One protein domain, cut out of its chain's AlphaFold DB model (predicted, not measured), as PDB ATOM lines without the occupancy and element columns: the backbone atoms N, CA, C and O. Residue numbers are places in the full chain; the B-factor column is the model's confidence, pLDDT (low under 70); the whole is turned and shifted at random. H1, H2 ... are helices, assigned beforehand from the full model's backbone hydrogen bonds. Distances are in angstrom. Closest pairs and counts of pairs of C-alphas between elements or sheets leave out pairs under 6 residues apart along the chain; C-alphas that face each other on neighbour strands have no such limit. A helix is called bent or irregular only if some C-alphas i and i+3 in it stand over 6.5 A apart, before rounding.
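AT A GLANCE: This is residues 2 to 89 of the 341 residues of an uncharacterized protein of Granulicella mallensis (strain ATCC BAA-1857 / DSM 23137 / MP5ACTX8) (UniProt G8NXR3). One long bent helix, H4, makes the spine of this model, and the other helices are arranged along it: H3 packs on its first arm, H4a, and H5 folds back from the end of its second arm, H4b, to make an open V. Short H1 packs crosswise on H4b, and short H2 sits between H1 and H3, near H4a. The printed part has 88 residues with five named helices, in the order H1, H2, H3, H4, H5, and no named strand; its class is all helix. It is only just loose, close to compact, with a radius of gyration of the C-alphas of 14.7 A, and the C-alphas span 44 by 34 by 24 A.

HOW THE PARTS SIT: H1, residues 2 to 8, is close but not clearly touching H2, residues 11 to 17; their closest C-alphas, of Arg 7 and Tyr 13, are 6.2 A apart. H4, residues 37 to 62, was assigned as one helix by its hydrogen bonds but is bent, with C-alphas 49 and 52 6.8 A apart; its arms H4a, residues 37 to 49, and H4b, residues 52 to 62, stand at a steep tilt of 43 degrees. H4 is the hub, touching 3 other helices. H1 touches H4b about perpendicular, at 80 degrees, with the C-alphas of Leu 4 and Pro 52 closest at 6.0 A. H2 is close but not clearly touching H4a, with the C-alphas of Leu 17 and Leu 49 closest at 7.3 A. H3, residues 20 to 32, touches H4a at a steep tilt of 47 degrees, opposite ways, with the C-alphas of Ala 29 and Ala 39 closest at 4.6 A. H5, residues 65 to 87, touches H4b with residues 67 to 74 alone. These two form a helical hairpin, opposite ways at a steep tilt of 35.3 degrees, only just beyond shallow; the C-alphas of Leu 60 and Gly 67 are closest, 4.5 A apart. H5 is apart from H1, H2, H3 and H4a. Every O i to N i+4 pair is within hydrogen-bond range in H2, H3, H4a and H4b; in H5 it is 17 of 19, and in H1 1 of 3, beside 2 of 4 O i to N i+3 pairs.

IN THESE COORDINATES: H1 begins at C-alpha 2, (116.609, 114.965, 64.326), and measures 10.9 A; H2 measures 10.0 A. H3 measures 18.6 A, H4a 18.8 A and H4b 15.1 A, with C-alpha 37 at (102.529, 92.031, 50.418). H5 measures 32.5 A and ends at C-alpha 87, (135.143, 85.285, 55.834).

THE WHOLE: The C-alphas farthest apart, of Lys 35 and Gly 66, are 43.9 A apart. The printed part has no cut, and the four links between the helices are tight. The mean pLDDT of the printed part is 77.4; it is under 70 at residue 2, residues 35 to 36, residue 38, residues 65 to 69, residue 71 and residues 85 to 89.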
ATOM      1  N   ARG A   2     115.765 115.272  63.141       49.69
ATOM      2  CA  ARG A   2     116.609 114.965  64.326       49.69
ATOM      3  C   ARG A   2     116.456 113.532  64.888       49.69
ATOM      4  O   ARG A   2     117.433 112.972  65.366       49.69
ATOM      5  N   SER A   3     115.286 112.894  64.759       70.19
ATOM      6  CA  SER A   3     115.042 111.539  65.292       70.19
ATOM      7  C   SER A   3     115.700 110.391  64.512       70.19
ATOM      8  O   SER A   3     115.922 109.329  65.086       70.19
ATOM      9  N   LEU A   4     116.020 110.571  63.223       71.12
ATOM     10  CA  LEU A   4     116.663 109.526  62.410       71.12
ATOM     11  C   LEU A   4     118.182 109.530  62.578       71.12
ATOM     12  O   LEU A   4     118.789 108.467  62.625       71.12
ATOM     13  N   PHE A   5     118.780 110.711  62.736       75.19
ATOM     14  CA  PHE A   5     120.218 110.852  62.963       75.19
ATOM     15  C   PHE A   5     120.628 110.318  64.342       75.19
ATOM     16  O   PHE A   5     121.618 109.608  64.459       75.19
ATOM     17  N   LEU A   6     119.803 110.550  65.372       81.44
ATOM     18  CA  LEU A   6     120.014 109.982  66.710       81.44
ATOM     19  C   LEU A   6     120.030 108.444  66.715       81.44
ATOM     20  O   LEU A   6     120.689 107.844  67.560       81.44
ATOM     21  N   ARG A   7     119.362 107.785  65.755       79.44
ATOM     22  CA  ARG A   7     119.399 106.317  65.647       79.44
ATOM     23  C   ARG A   7     120.786 105.795  65.287       79.44
ATOM     24  O   ARG A   7     121.140 104.741  65.803       79.44
ATOM     25  N   LEU A   8     121.579 106.525  64.495       79.94
ATOM     26  CA  LEU A   8     122.961 106.139  64.164       79.94
ATOM     27  C   LEU A   8     123.864 106.085  65.398       79.94
ATOM     28  O   LEU A   8     124.825 105.332  65.414       79.94
ATOM     29  N   PHE A   9     123.546 106.842  66.445       84.38
ATOM     30  CA  PHE A   9     124.309 106.840  67.695       84.38
ATOM     31  C   PHE A   9     123.775 105.833  68.723       84.38
ATOM     32  O   PHE A   9     124.289 105.752  69.833       84.38
ATOM     33  N   SER A  10     122.753 105.043  68.374       87.25
ATOM     34  CA  SER A  10     122.231 104.000  69.258       87.25
ATOM     35  C   SER A  10     122.941 102.663  69.020       87.25
ATOM     36  O   SER A  10     123.006 102.176  67.890       87.25
ATOM     37  N   ASN A  11     123.403 102.007  70.088       82.31
ATOM     38  CA  ASN A  11     124.010 100.667  69.998       82.31
ATOM     39  C   ASN A  11     123.065  99.636  69.357       82.31
ATOM     40  O   ASN A  11     123.499  98.753  68.618       82.31
ATOM     41  N   ASN A  12     121.755  99.778  69.579       84.50
ATOM     42  CA  ASN A  12     120.741  98.898  68.999       84.50
ATOM     43  C   ASN A  12     120.665  98.991  67.470       84.50
ATOM     44  O   ASN A  12     120.345  97.996  66.821       84.50
ATOM     45  N   TYR A  13     120.959 100.156  66.887       87.12
ATOM     46  CA  TYR A  13     120.975 100.328  65.437       87.12
ATOM     47  C   TYR A  13     122.102  99.519  64.806       87.12
ATOM     48  O   TYR A  13     121.834  98.689  63.940       87.12
ATOM     49  N   TRP A  14     123.333  99.689  65.292       84.00
ATOM     50  CA  TRP A  14     124.488  98.946  64.789       84.00
ATOM     51  C   TRP A  14     124.359  97.450  65.050       84.00
ATOM     52  O   TRP A  14     124.620  96.656  64.150       84.00
ATOM     53  N   ARG A  15     123.851  97.050  66.223       83.75
ATOM     54  CA  ARG A  15     123.576  95.637  66.520       83.75
ATOM     55  C   ARG A  15     122.590  95.024  65.525       83.75
ATOM     56  O   ARG A  15     122.820  93.912  65.073       83.75
ATOM     57  N   ARG A  16     121.519  95.740  65.154       85.25
ATOM     58  CA  ARG A  16     120.551  95.278  64.140       85.25
ATOM     59  C   ARG A  16     121.117  95.311  62.723       85.25
ATOM     60  O   ARG A  16     120.852  94.383  61.963       85.25
ATOM     61  N   LEU A  17     121.879  96.347  62.372       85.94
ATOM     62  CA  LEU A  17     122.502  96.499  61.056       85.94
ATOM     63  C   LEU A  17     123.545  95.406  60.807       85.94
ATOM     64  O   LEU A  17     123.618  94.890  59.701       85.94
ATOM     65  N   PHE A  18     124.309  95.015  61.826       83.75
ATOM     66  CA  PHE A  18     125.285  93.928  61.738       83.75
ATOM     67  C   PHE A  18     124.704  92.548  62.095       83.75
ATOM     68  O   PHE A  18     125.423  91.553  62.038       83.75
ATOM     69  N   HIS A  19     123.409  92.447  62.421       81.94
ATOM     70  CA  HIS A  19     122.777  91.154  62.685       81.94
ATOM     71  C   HIS A  19     122.599  90.359  61.386       81.94
ATOM     72  O   HIS A  19     122.075  90.866  60.388       81.94
ATOM     73  N   ARG A  20     122.984  89.077  61.412       72.00
ATOM     74  CA  ARG A  20     122.949  88.171  60.248       72.00
ATOM     75  C   ARG A  20     121.537  88.004  59.679       72.00
ATOM     76  O   ARG A  20     121.352  87.978  58.462       72.00
ATOM     77  N   GLU A  21     120.545  87.912  60.557       79.25
ATOM     78  CA  GLU A  21     119.142  87.724  60.177       79.25
ATOM     79  C   GLU A  21     118.595  88.914  59.394       79.25
ATOM     80  O   GLU A  21     117.934  88.709  58.384       79.25
ATOM     81  N   THR A  22     118.954  90.149  59.761       83.12
ATOM     82  CA  THR A  22     118.461  91.361  59.090       83.12
ATOM     83  C   THR A  22     118.798  91.366  57.598       83.12
ATOM     84  O   THR A  22     117.949  91.678  56.764       83.12
ATOM     85  N   TRP A  23     120.020  90.962  57.237       83.25
ATOM     86  CA  TRP A  23     120.457  90.873  55.838       83.25
ATOM     87  C   TRP A  23     119.877  89.666  55.102       83.25
ATOM     88  O   TRP A  23     119.603  89.754  53.901       83.25
ATOM     89  N   ARG A  24     119.680  88.538  55.797       79.38
ATOM     90  CA  ARG A  24     119.033  87.350  55.222       79.38
ATOM     91  C   ARG A  24     117.570  87.645  54.908       79.38
ATOM     92  O   ARG A  24     117.165  87.464  53.760       79.38
ATOM     93  N   SER A  25     116.824  88.167  55.877       78.94
ATOM     94  CA  SER A  25     115.430  88.581  55.718       78.94
ATOM     95  C   SER A  25     115.308  89.682  54.670       78.94
ATOM     96  O   SER A  25     114.494  89.554  53.767       78.94
ATOM     97  N   GLY A  26     116.198  90.681  54.669       83.62
ATOM     98  CA  GLY A  26     116.246  91.713  53.626       83.62
ATOM     99  C   GLY A  26     116.439  91.147  52.211       83.62
ATOM    100  O   GLY A  26     115.714  91.529  51.293       83.62
ATOM    101  N   ARG A  27     117.360  90.189  52.012       82.69
ATOM    102  CA  ARG A  27     117.564  89.520  50.708       82.69
ATOM    103  C   ARG A  27     116.373  88.666  50.281       82.69
ATOM    104  O   ARG A  27     116.023  88.670  49.101       82.69
ATOM    105  N   VAL A  28     115.779  87.912  51.206       73.38
ATOM    106  CA  VAL A  28     114.600  87.077  50.928       73.38
ATOM    107  C   VAL A  28     113.400  87.961  50.592       73.38
ATOM    108  O   VAL A  28     112.749  87.740  49.570       73.38
ATOM    109  N   ALA A  29     113.173  89.012  51.380       78.44
ATOM    110  CA  ALA A  29     112.139  90.007  51.145       78.44
ATOM    111  C   ALA A  29     112.334  90.704  49.794       78.44
ATOM    112  O   ALA A  29     111.374  90.813  49.043       78.44
ATOM    113  N   LEU A  30     113.562  91.087  49.417       84.19
ATOM    114  CA  LEU A  30     113.848  91.695  48.110       84.19
ATOM    115  C   LEU A  30     113.470  90.769  46.942       84.19
ATOM    116  O   LEU A  30     112.842  91.218  45.988       84.19
ATOM    117  N   ARG A  31     113.795  89.470  47.029       83.19
ATOM    118  CA  ARG A  31     113.428  88.481  45.996       83.19
ATOM    119  C   ARG A  31     111.920  88.240  45.913       83.19
ATOM    120  O   ARG A  31     111.409  87.944  44.838       83.19
ATOM    121  N   ARG A  32     111.210  88.347  47.041       74.25
ATOM    122  CA  ARG A  32     109.768  88.065  47.146       74.25
ATOM    123  C   ARG A  32     108.880  89.312  47.062       74.25
ATOM    124  O   ARG A  32     107.670  89.172  46.909       74.25
ATOM    125  N   ALA A  33     109.447  90.518  47.091       76.31
ATOM    126  CA  ALA A  33     108.705  91.778  47.187       76.31
ATOM    127  C   ALA A  33     107.736  92.027  46.022       76.31
ATOM    128  O   ALA A  33     106.723  92.696  46.207       76.31
ATOM    129  N   HIS A  34     108.013  91.475  44.838       71.56
ATOM    130  CA  HIS A  34     107.099  91.589  43.701       71.56
ATOM    131  C   HIS A  34     105.834  90.728  43.872       71.56
ATOM    132  O   HIS A  34     104.781  91.071  43.345       71.56
ATOM    133  N   LYS A  35     105.921  89.606  44.596       68.88
ATOM    134  CA  LYS A  35     104.828  88.628  44.719       68.88
ATOM    135  C   LYS A  35     104.056  88.753  46.034       68.88
ATOM    136  O   LYS A  35     102.859  88.513  46.053       68.88
ATOM    137  N   ASP A  36     104.713  89.169  47.116       69.88
ATOM    138  CA  ASP A  36     104.145  89.108  48.466       69.88
ATOM    139  C   ASP A  36     104.010  90.501  49.122       69.88
ATOM    140  O   ASP A  36     104.927  91.329  49.139       69.88
ATOM    141  N   ARG A  37     102.823  90.792  49.673       70.94
ATOM    142  CA  ARG A  37     102.529  92.031  50.418       70.94
ATOM    143  C   ARG A  37     103.260  92.085  51.763       70.94
ATOM    144  O   ARG A  37     103.653  93.178  52.175       70.94
ATOM    145  N   ARG A  38     103.482  90.947  52.428       67.38
ATOM    146  CA  ARG A  38     104.224  90.869  53.699       67.38
ATOM    147  C   ARG A  38     105.712  91.135  53.469       67.38
ATOM    148  O   ARG A  38     106.269  92.019  54.122       67.38
ATOM    149  N   ALA A  39     106.297  90.526  52.436       70.50
ATOM    150  CA  ALA A  39     107.671  90.802  52.005       70.50
ATOM    151  C   ALA A  39     107.919  92.293  51.695       70.50
ATOM    152  O   ALA A  39     108.975  92.828  52.018       70.50
ATOM    153  N   ARG A  40     106.934  93.016  51.136       79.44
ATOM    154  CA  ARG A  40     107.037  94.475  50.923       79.44
ATOM    155  C   ARG A  40     107.119  95.268  52.230       79.44
ATOM    156  O   ARG A  40     107.827  96.275  52.284       79.44
ATOM    157  N   LYS A  41     106.421  94.836  53.284       80.56
ATOM    158  CA  LYS A  41     106.477  95.476  54.610       80.56
ATOM    159  C   LYS A  41     107.846  95.265  55.260       80.56
ATOM    160  O   LYS A  41     108.423  96.230  55.759       80.56
ATOM    161  N   GLU A  42     108.385  94.051  55.187       79.81
ATOM    162  CA  GLU A  42     109.739  93.736  55.666       79.81
ATOM    163  C   GLU A  42     110.817  94.471  54.867       79.81
ATOM    164  O   GLU A  42     111.716  95.078  55.447       79.81
ATOM    165  N   LEU A  43     110.683  94.523  53.538       88.75
ATOM    166  CA  LEU A  43     111.589  95.282  52.681       88.75
ATOM    167  C   LEU A  43     111.552  96.776  53.021       88.75
ATOM    168  O   LEU A  43     112.599  97.411  53.106       88.75
ATOM    169  N   ARG A  44     110.368  97.346  53.286       88.19
ATOM    170  CA  ARG A  44     110.238  98.741  53.738       88.19
ATOM    171  C   ARG A  44     110.964  98.971  55.063       88.19
ATOM    172  O   ARG A  44     111.630  99.993  55.206       88.19
ATOM    173  N   GLN A  45     110.866  98.047  56.019       87.00
ATOM    174  CA  GLN A  45     111.605  98.134  57.285       87.00
ATOM    175  C   GLN A  45     113.121  98.036  57.069       87.00
ATOM    176  O   GLN A  45     113.868  98.811  57.667       87.00
ATOM    177  N   PHE A  46     113.569  97.154  56.175       88.19
ATOM    178  CA  PHE A  46     114.975  97.020  55.797       88.19
ATOM    179  C   PHE A  46     115.517  98.295  55.125       88.19
ATOM    180  O   PHE A  46     116.570  98.801  55.505       88.19
ATOM    181  N   VAL A  47     114.766  98.894  54.198       89.19
ATOM    182  CA  VAL A  47     115.126 100.178  53.566       89.19
ATOM    183  C   VAL A  47     115.171 101.307  54.599       89.19
ATOM    184  O   VAL A  47     116.116 102.091  54.611       89.19
ATOM    185  N   LEU A  48     114.199 101.369  55.516       88.75
ATOM    186  CA  LEU A  48     114.193 102.348  56.609       88.75
ATOM    187  C   LEU A  48     115.378 102.180  57.570       88.75
ATOM    188  O   LEU A  48     115.792 103.163  58.183       88.75
ATOM    189  N   LEU A  49     115.927 100.969  57.706       89.94
ATOM    190  CA  LEU A  49     117.151 100.720  58.466       89.94
ATOM    191  C   LEU A  49     118.385 101.282  57.747       89.94
ATOM    192  O   LEU A  49     119.257 101.842  58.405       89.94
ATOM    193  N   LEU A  50     118.458 101.181  56.418       89.38
ATOM    194  CA  LEU A  50     119.590 101.686  55.623       89.38
ATOM    195  C   LEU A  50     119.550 103.204  55.398       89.38
ATOM    196  O   LEU A  50     120.591 103.833  55.212       89.38
ATOM    197  N   LEU A  51     118.360 103.803  55.442       87.81
ATOM    198  CA  LEU A  51     118.136 105.214  55.137       87.81
ATOM    199  C   LEU A  51     119.007 106.186  55.972       87.81
ATOM    200  O   LEU A  51     119.619 107.069  55.372       87.81
ATOM    201  N   PRO A  52     119.149 106.052  57.312       86.31
ATOM    202  CA  PRO A  52     120.017 106.928  58.102       86.31
ATOM    203  C   PRO A  52     121.491 106.832  57.700       86.31
ATOM    204  O   PRO A  52     122.158 107.859  57.607       86.31
ATOM    205  N   LEU A  53     121.986 105.620  57.417       85.38
ATOM    206  CA  LEU A  53     123.362 105.395  56.969       85.38
ATOM    207  C   LEU A  53     123.614 106.078  55.621       85.38
ATOM    208  O   LEU A  53     124.620 106.762  55.457       85.38
ATOM    209  N   PHE A  54     122.672 105.947  54.685       85.94
ATOM    210  CA  PHE A  54     122.749 106.610  53.386       85.94
ATOM    211  C   PHE A  54     122.812 108.139  53.528       85.94
ATOM    212  O   PHE A  54     123.703 108.770  52.965       85.94
ATOM    213  N   PHE A  55     121.920 108.735  54.329       84.56
ATOM    214  CA  PHE A  55     121.928 110.182  54.573       84.56
ATOM    215  C   PHE A  55     123.199 110.662  55.277       84.56
ATOM    216  O   PHE A  55     123.673 111.752  54.978       84.56
ATOM    217  N   PHE A  56     123.766 109.863  56.181       82.50
ATOM    218  CA  PHE A  56     125.030 110.185  56.843       82.50
ATOM    219  C   PHE A  56     126.194 110.233  55.849       82.50
ATOM    220  O   PHE A  56     126.938 111.209  55.825       82.50
ATOM    221  N   VAL A  57     126.313 109.227  54.979       81.56
ATOM    222  CA  VAL A  57     127.350 109.186  53.935       81.56
ATOM    223  C   VAL A  57     127.162 110.321  52.925       81.56
ATOM    224  O   VAL A  57     128.132 110.998  52.588       81.56
ATOM    225  N   ALA A  58     125.928 110.585  52.490       81.44
ATOM    226  CA  ALA A  58     125.619 111.691  51.582       81.44
ATOM    227  C   ALA A  58     125.935 113.061  52.208       81.44
ATOM    228  O   ALA A  58     126.496 113.928  51.541       81.44
ATOM    229  N   TYR A  59     125.628 113.246  53.497       80.19
ATOM    230  CA  TYR A  59     125.956 114.460  54.248       80.19
ATOM    231  C   TYR A  59     127.470 114.663  54.380       80.19
ATOM    232  O   TYR A  59     127.958 115.771  54.168       80.19
ATOM    233  N   LEU A  60     128.227 113.599  54.662       76.94
ATOM    234  CA  LEU A  60     129.689 113.658  54.664       76.94
ATOM    235  C   LEU A  60     130.236 114.008  53.274       76.94
ATOM    236  O   LEU A  60     131.086 114.881  53.171       76.94
ATOM    237  N   GLY A  61     129.711 113.416  52.200       75.06
ATOM    238  CA  GLY A  61     130.099 113.784  50.833       75.06
ATOM    239  C   GLY A  61     129.804 115.250  50.490       75.06
ATOM    240  O   GLY A  61     130.605 115.901  49.822       75.06
ATOM    241  N   PHE A  62     128.691 115.797  50.991       78.88
ATOM    242  CA  PHE A  62     128.310 117.201  50.795       78.88
ATOM    243  C   PHE A  62     129.248 118.194  51.506       78.88
ATOM    244  O   PHE A  62     129.446 119.301  51.014       78.88
ATOM    245  N   LEU A  63     129.883 117.808  52.618       81.00
ATOM    246  CA  LEU A  63     130.822 118.656  53.373       81.00
ATOM    247  C   LEU A  63     132.190 118.866  52.679       81.00
ATOM    248  O   LEU A  63     133.108 119.433  53.274       81.00
ATOM    249  N   GLY A  64     132.339 118.447  51.418       73.06
ATOM    250  CA  GLY A  64     133.513 118.715  50.585       73.06
ATOM    251  C   GLY A  64     134.676 117.743  50.809       73.06
ATOM    252  O   GLY A  64     134.500 116.636  51.319       73.06
ATOM    253  N   ALA A  65     135.889 118.149  50.413       61.97
ATOM    254  CA  ALA A  65     137.076 117.282  50.355       61.97
ATOM    255  C   ALA A  65     137.412 116.574  51.686       61.97
ATOM    256  O   ALA A  65     137.849 115.423  51.680       61.97
ATOM    257  N   GLY A  66     137.145 117.219  52.828       58.72
ATOM    258  CA  GLY A  66     137.334 116.616  54.153       58.72
ATOM    259  C   GLY A  66     136.299 115.536  54.487       58.72
ATOM    260  O   GLY A  66     136.630 114.518  55.093       58.72
ATOM    261  N   GLY A  67     135.054 115.711  54.048       59.22
ATOM    262  CA  GLY A  67     133.990 114.736  54.269       59.22
ATOM    263  C   GLY A  67     134.036 113.555  53.291       59.22
ATOM    264  O   GLY A  67     133.684 112.435  53.670       59.22
ATOM    265  N   ALA A  68     134.595 113.753  52.092       65.62
ATOM    266  CA  ALA A  68     134.915 112.670  51.164       65.62
ATOM    267  C   ALA A  68     135.870 111.640  51.802       65.62
ATOM    268  O   ALA A  68     135.586 110.443  51.768       65.62
ATOM    269  N   GLY A  69     136.931 112.089  52.486       69.31
ATOM    270  CA  GLY A  69     137.860 111.198  53.193       69.31
ATOM    271  C   GLY A  69     137.181 110.359  54.283       69.31
ATOM    272  O   GLY A  69     137.330 109.138  54.315       69.31
ATOM    273  N   VAL A  70     136.360 110.989  55.129       72.06
ATOM    274  CA  VAL A  70     135.609 110.283  56.185       72.06
ATOM    275  C   VAL A  70     134.594 109.305  55.589       72.06
ATOM    276  O   VAL A  70     134.452 108.187  56.085       72.06
ATOM    277  N   SER A  71     133.923 109.675  54.494       69.44
ATOM    278  CA  SER A  71     132.964 108.793  53.823       69.44
ATOM    279  C   SER A  71     133.622 107.519  53.279       69.44
ATOM    280  O   SER A  71     133.074 106.433  53.460       69.44
ATOM    281  N   VAL A  72     134.833 107.621  52.715       74.25
ATOM    282  CA  VAL A  72     135.605 106.465  52.234       74.25
ATOM    283  C   VAL A  72     135.980 105.541  53.391       74.25
ATOM    284  O   VAL A  72     135.816 104.331  53.268       74.25
ATOM    285  N   VAL A  73     136.407 106.086  54.535       73.25
ATOM    286  CA  VAL A  73     136.749 105.292  55.730       73.25
ATOM    287  C   VAL A  73     135.524 104.568  56.292       73.25
ATOM    288  O   VAL A  73     135.604 103.385  56.618       73.25
ATOM    289  N   VAL A  74     134.370 105.237  56.363       75.19
ATOM    290  CA  VAL A  74     133.118 104.626  56.838       75.19
ATOM    291  C   VAL A  74     132.649 103.528  55.882       75.19
ATOM    292  O   VAL A  74     132.294 102.438  56.333       75.19
ATOM    293  N   ILE A  75     132.692 103.769  54.569       77.00
ATOM    294  CA  ILE A  75     132.362 102.758  53.556       77.00
ATOM    295  C   ILE A  75     133.326 101.572  53.665       77.00
ATOM    296  O   ILE A  75     132.874 100.430  53.686       77.00
ATOM    297  N   ALA A  76     134.630 101.822  53.799       76.50
ATOM    298  CA  ALA A  76     135.637 100.781  53.964       76.50
ATOM    299  C   ALA A  76     135.415  99.965  55.244       76.50
ATOM    300  O   ALA A  76     135.488  98.743  55.189       76.50
ATOM    301  N   ALA A  77     135.072 100.597  56.371       76.56
ATOM    302  CA  ALA A  77     134.765  99.906  57.624       76.56
ATOM    303  C   ALA A  77     133.503  99.034  57.513       76.56
ATOM    304  O   ALA A  77     133.492  97.897  57.984       76.56
ATOM    305  N   VAL A  78     132.455  99.521  56.839       77.12
ATOM    306  CA  VAL A  78     131.236  98.739  56.575       77.12
ATOM    307  C   VAL A  78     131.530  97.571  55.634       77.12
ATOM    308  O   VAL A  78     131.123  96.445  55.918       77.12
ATOM    309  N   LEU A  79     132.266  97.804  54.544       79.44
ATOM    310  CA  LEU A  79     132.673  96.756  53.608       79.44
ATOM    311  C   LEU A  79     133.567  95.721  54.291       79.44
ATOM    312  O   LEU A  79     133.344  94.532  54.109       79.44
ATOM    313  N   MET A  80     134.518  96.150  55.119       79.06
ATOM    314  CA  MET A  80     135.398  95.268  55.882       79.06
ATOM    315  C   MET A  80     134.615  94.466  56.923       79.06
ATOM    316  O   MET A  80     134.845  93.270  57.038       79.06
ATOM    317  N   GLY A  81     133.639  95.060  57.617       74.38
ATOM    318  CA  GLY A  81     132.738  94.338  58.521       74.38
ATOM    319  C   GLY A  81     131.876  93.300  57.796       74.38
ATOM    320  O   GLY A  81     131.731  92.170  58.263       74.38
ATOM    321  N   LEU A  82     131.360  93.637  56.609       73.44
ATOM    322  CA  LEU A  82     130.635  92.695  55.753       73.44
ATOM    323  C   LEU A  82     131.547  91.567  55.256       73.44
ATOM    324  O   LEU A  82     131.138  90.407  55.275       73.44
ATOM    325  N   LEU A  83     132.770  91.892  54.845       77.44
ATOM    326  CA  LEU A  83     133.748  90.952  54.304       77.44
ATOM    327  C   LEU A  83     134.305  90.040  55.402       77.44
ATOM    328  O   LEU A  83     134.403  88.839  55.186       77.44
ATOM    329  N   LEU A  84     134.542  90.562  56.607       77.31
ATOM    330  CA  LEU A  84     134.842  89.771  57.799       77.31
ATOM    331  C   LEU A  84     133.674  88.855  58.154       77.31
ATOM    332  O   LEU A  84     133.913  87.674  58.328       77.31
ATOM    333  N   SER A  85     132.418  89.323  58.142       67.88
ATOM    334  CA  SER A  85     131.249  88.444  58.347       67.88
ATOM    335  C   SER A  85     131.120  87.354  57.273       67.88
ATOM    336  O   SER A  85     130.585  86.272  57.519       67.88
ATOM    337  N   TYR A  86     131.611  87.645  56.065       65.88
ATOM    338  CA  TYR A  86     131.650  86.712  54.948       65.88
ATOM    339  C   TYR A  86     132.816  85.724  55.079       65.88
ATOM    340  O   TYR A  86     132.655  84.576  54.692       65.88
ATOM    341  N   LEU A  87     133.963  86.133  55.625       68.81
ATOM    342  CA  LEU A  87     135.143  85.285  55.834       68.81
ATOM    343  C   LEU A  87     135.053  84.454  57.117       68.81
ATOM    344  O   LEU A  87     135.454  83.298  57.119       68.81
ATOM    345  N   THR A  88     134.452  84.986  58.184       58.66
ATOM    346  CA  THR A  88     134.054  84.223  59.378       58.66
ATOM    347  C   THR A  88     132.818  83.371  59.120       58.66
ATOM    348  O   THR A  88     132.288  82.759  60.047       58.66
ATOM    349  N   ARG A  89     132.369  83.270  57.861       45.72
ATOM    350  CA  ARG A  89     131.788  82.016  57.411       45.72
ATOM    351  C   ARG A  89     132.868  80.954  57.597       45.72
ATOM    352  O   ARG A  89     133.584  80.607  56.663       45.72
TER     353      ARG A  89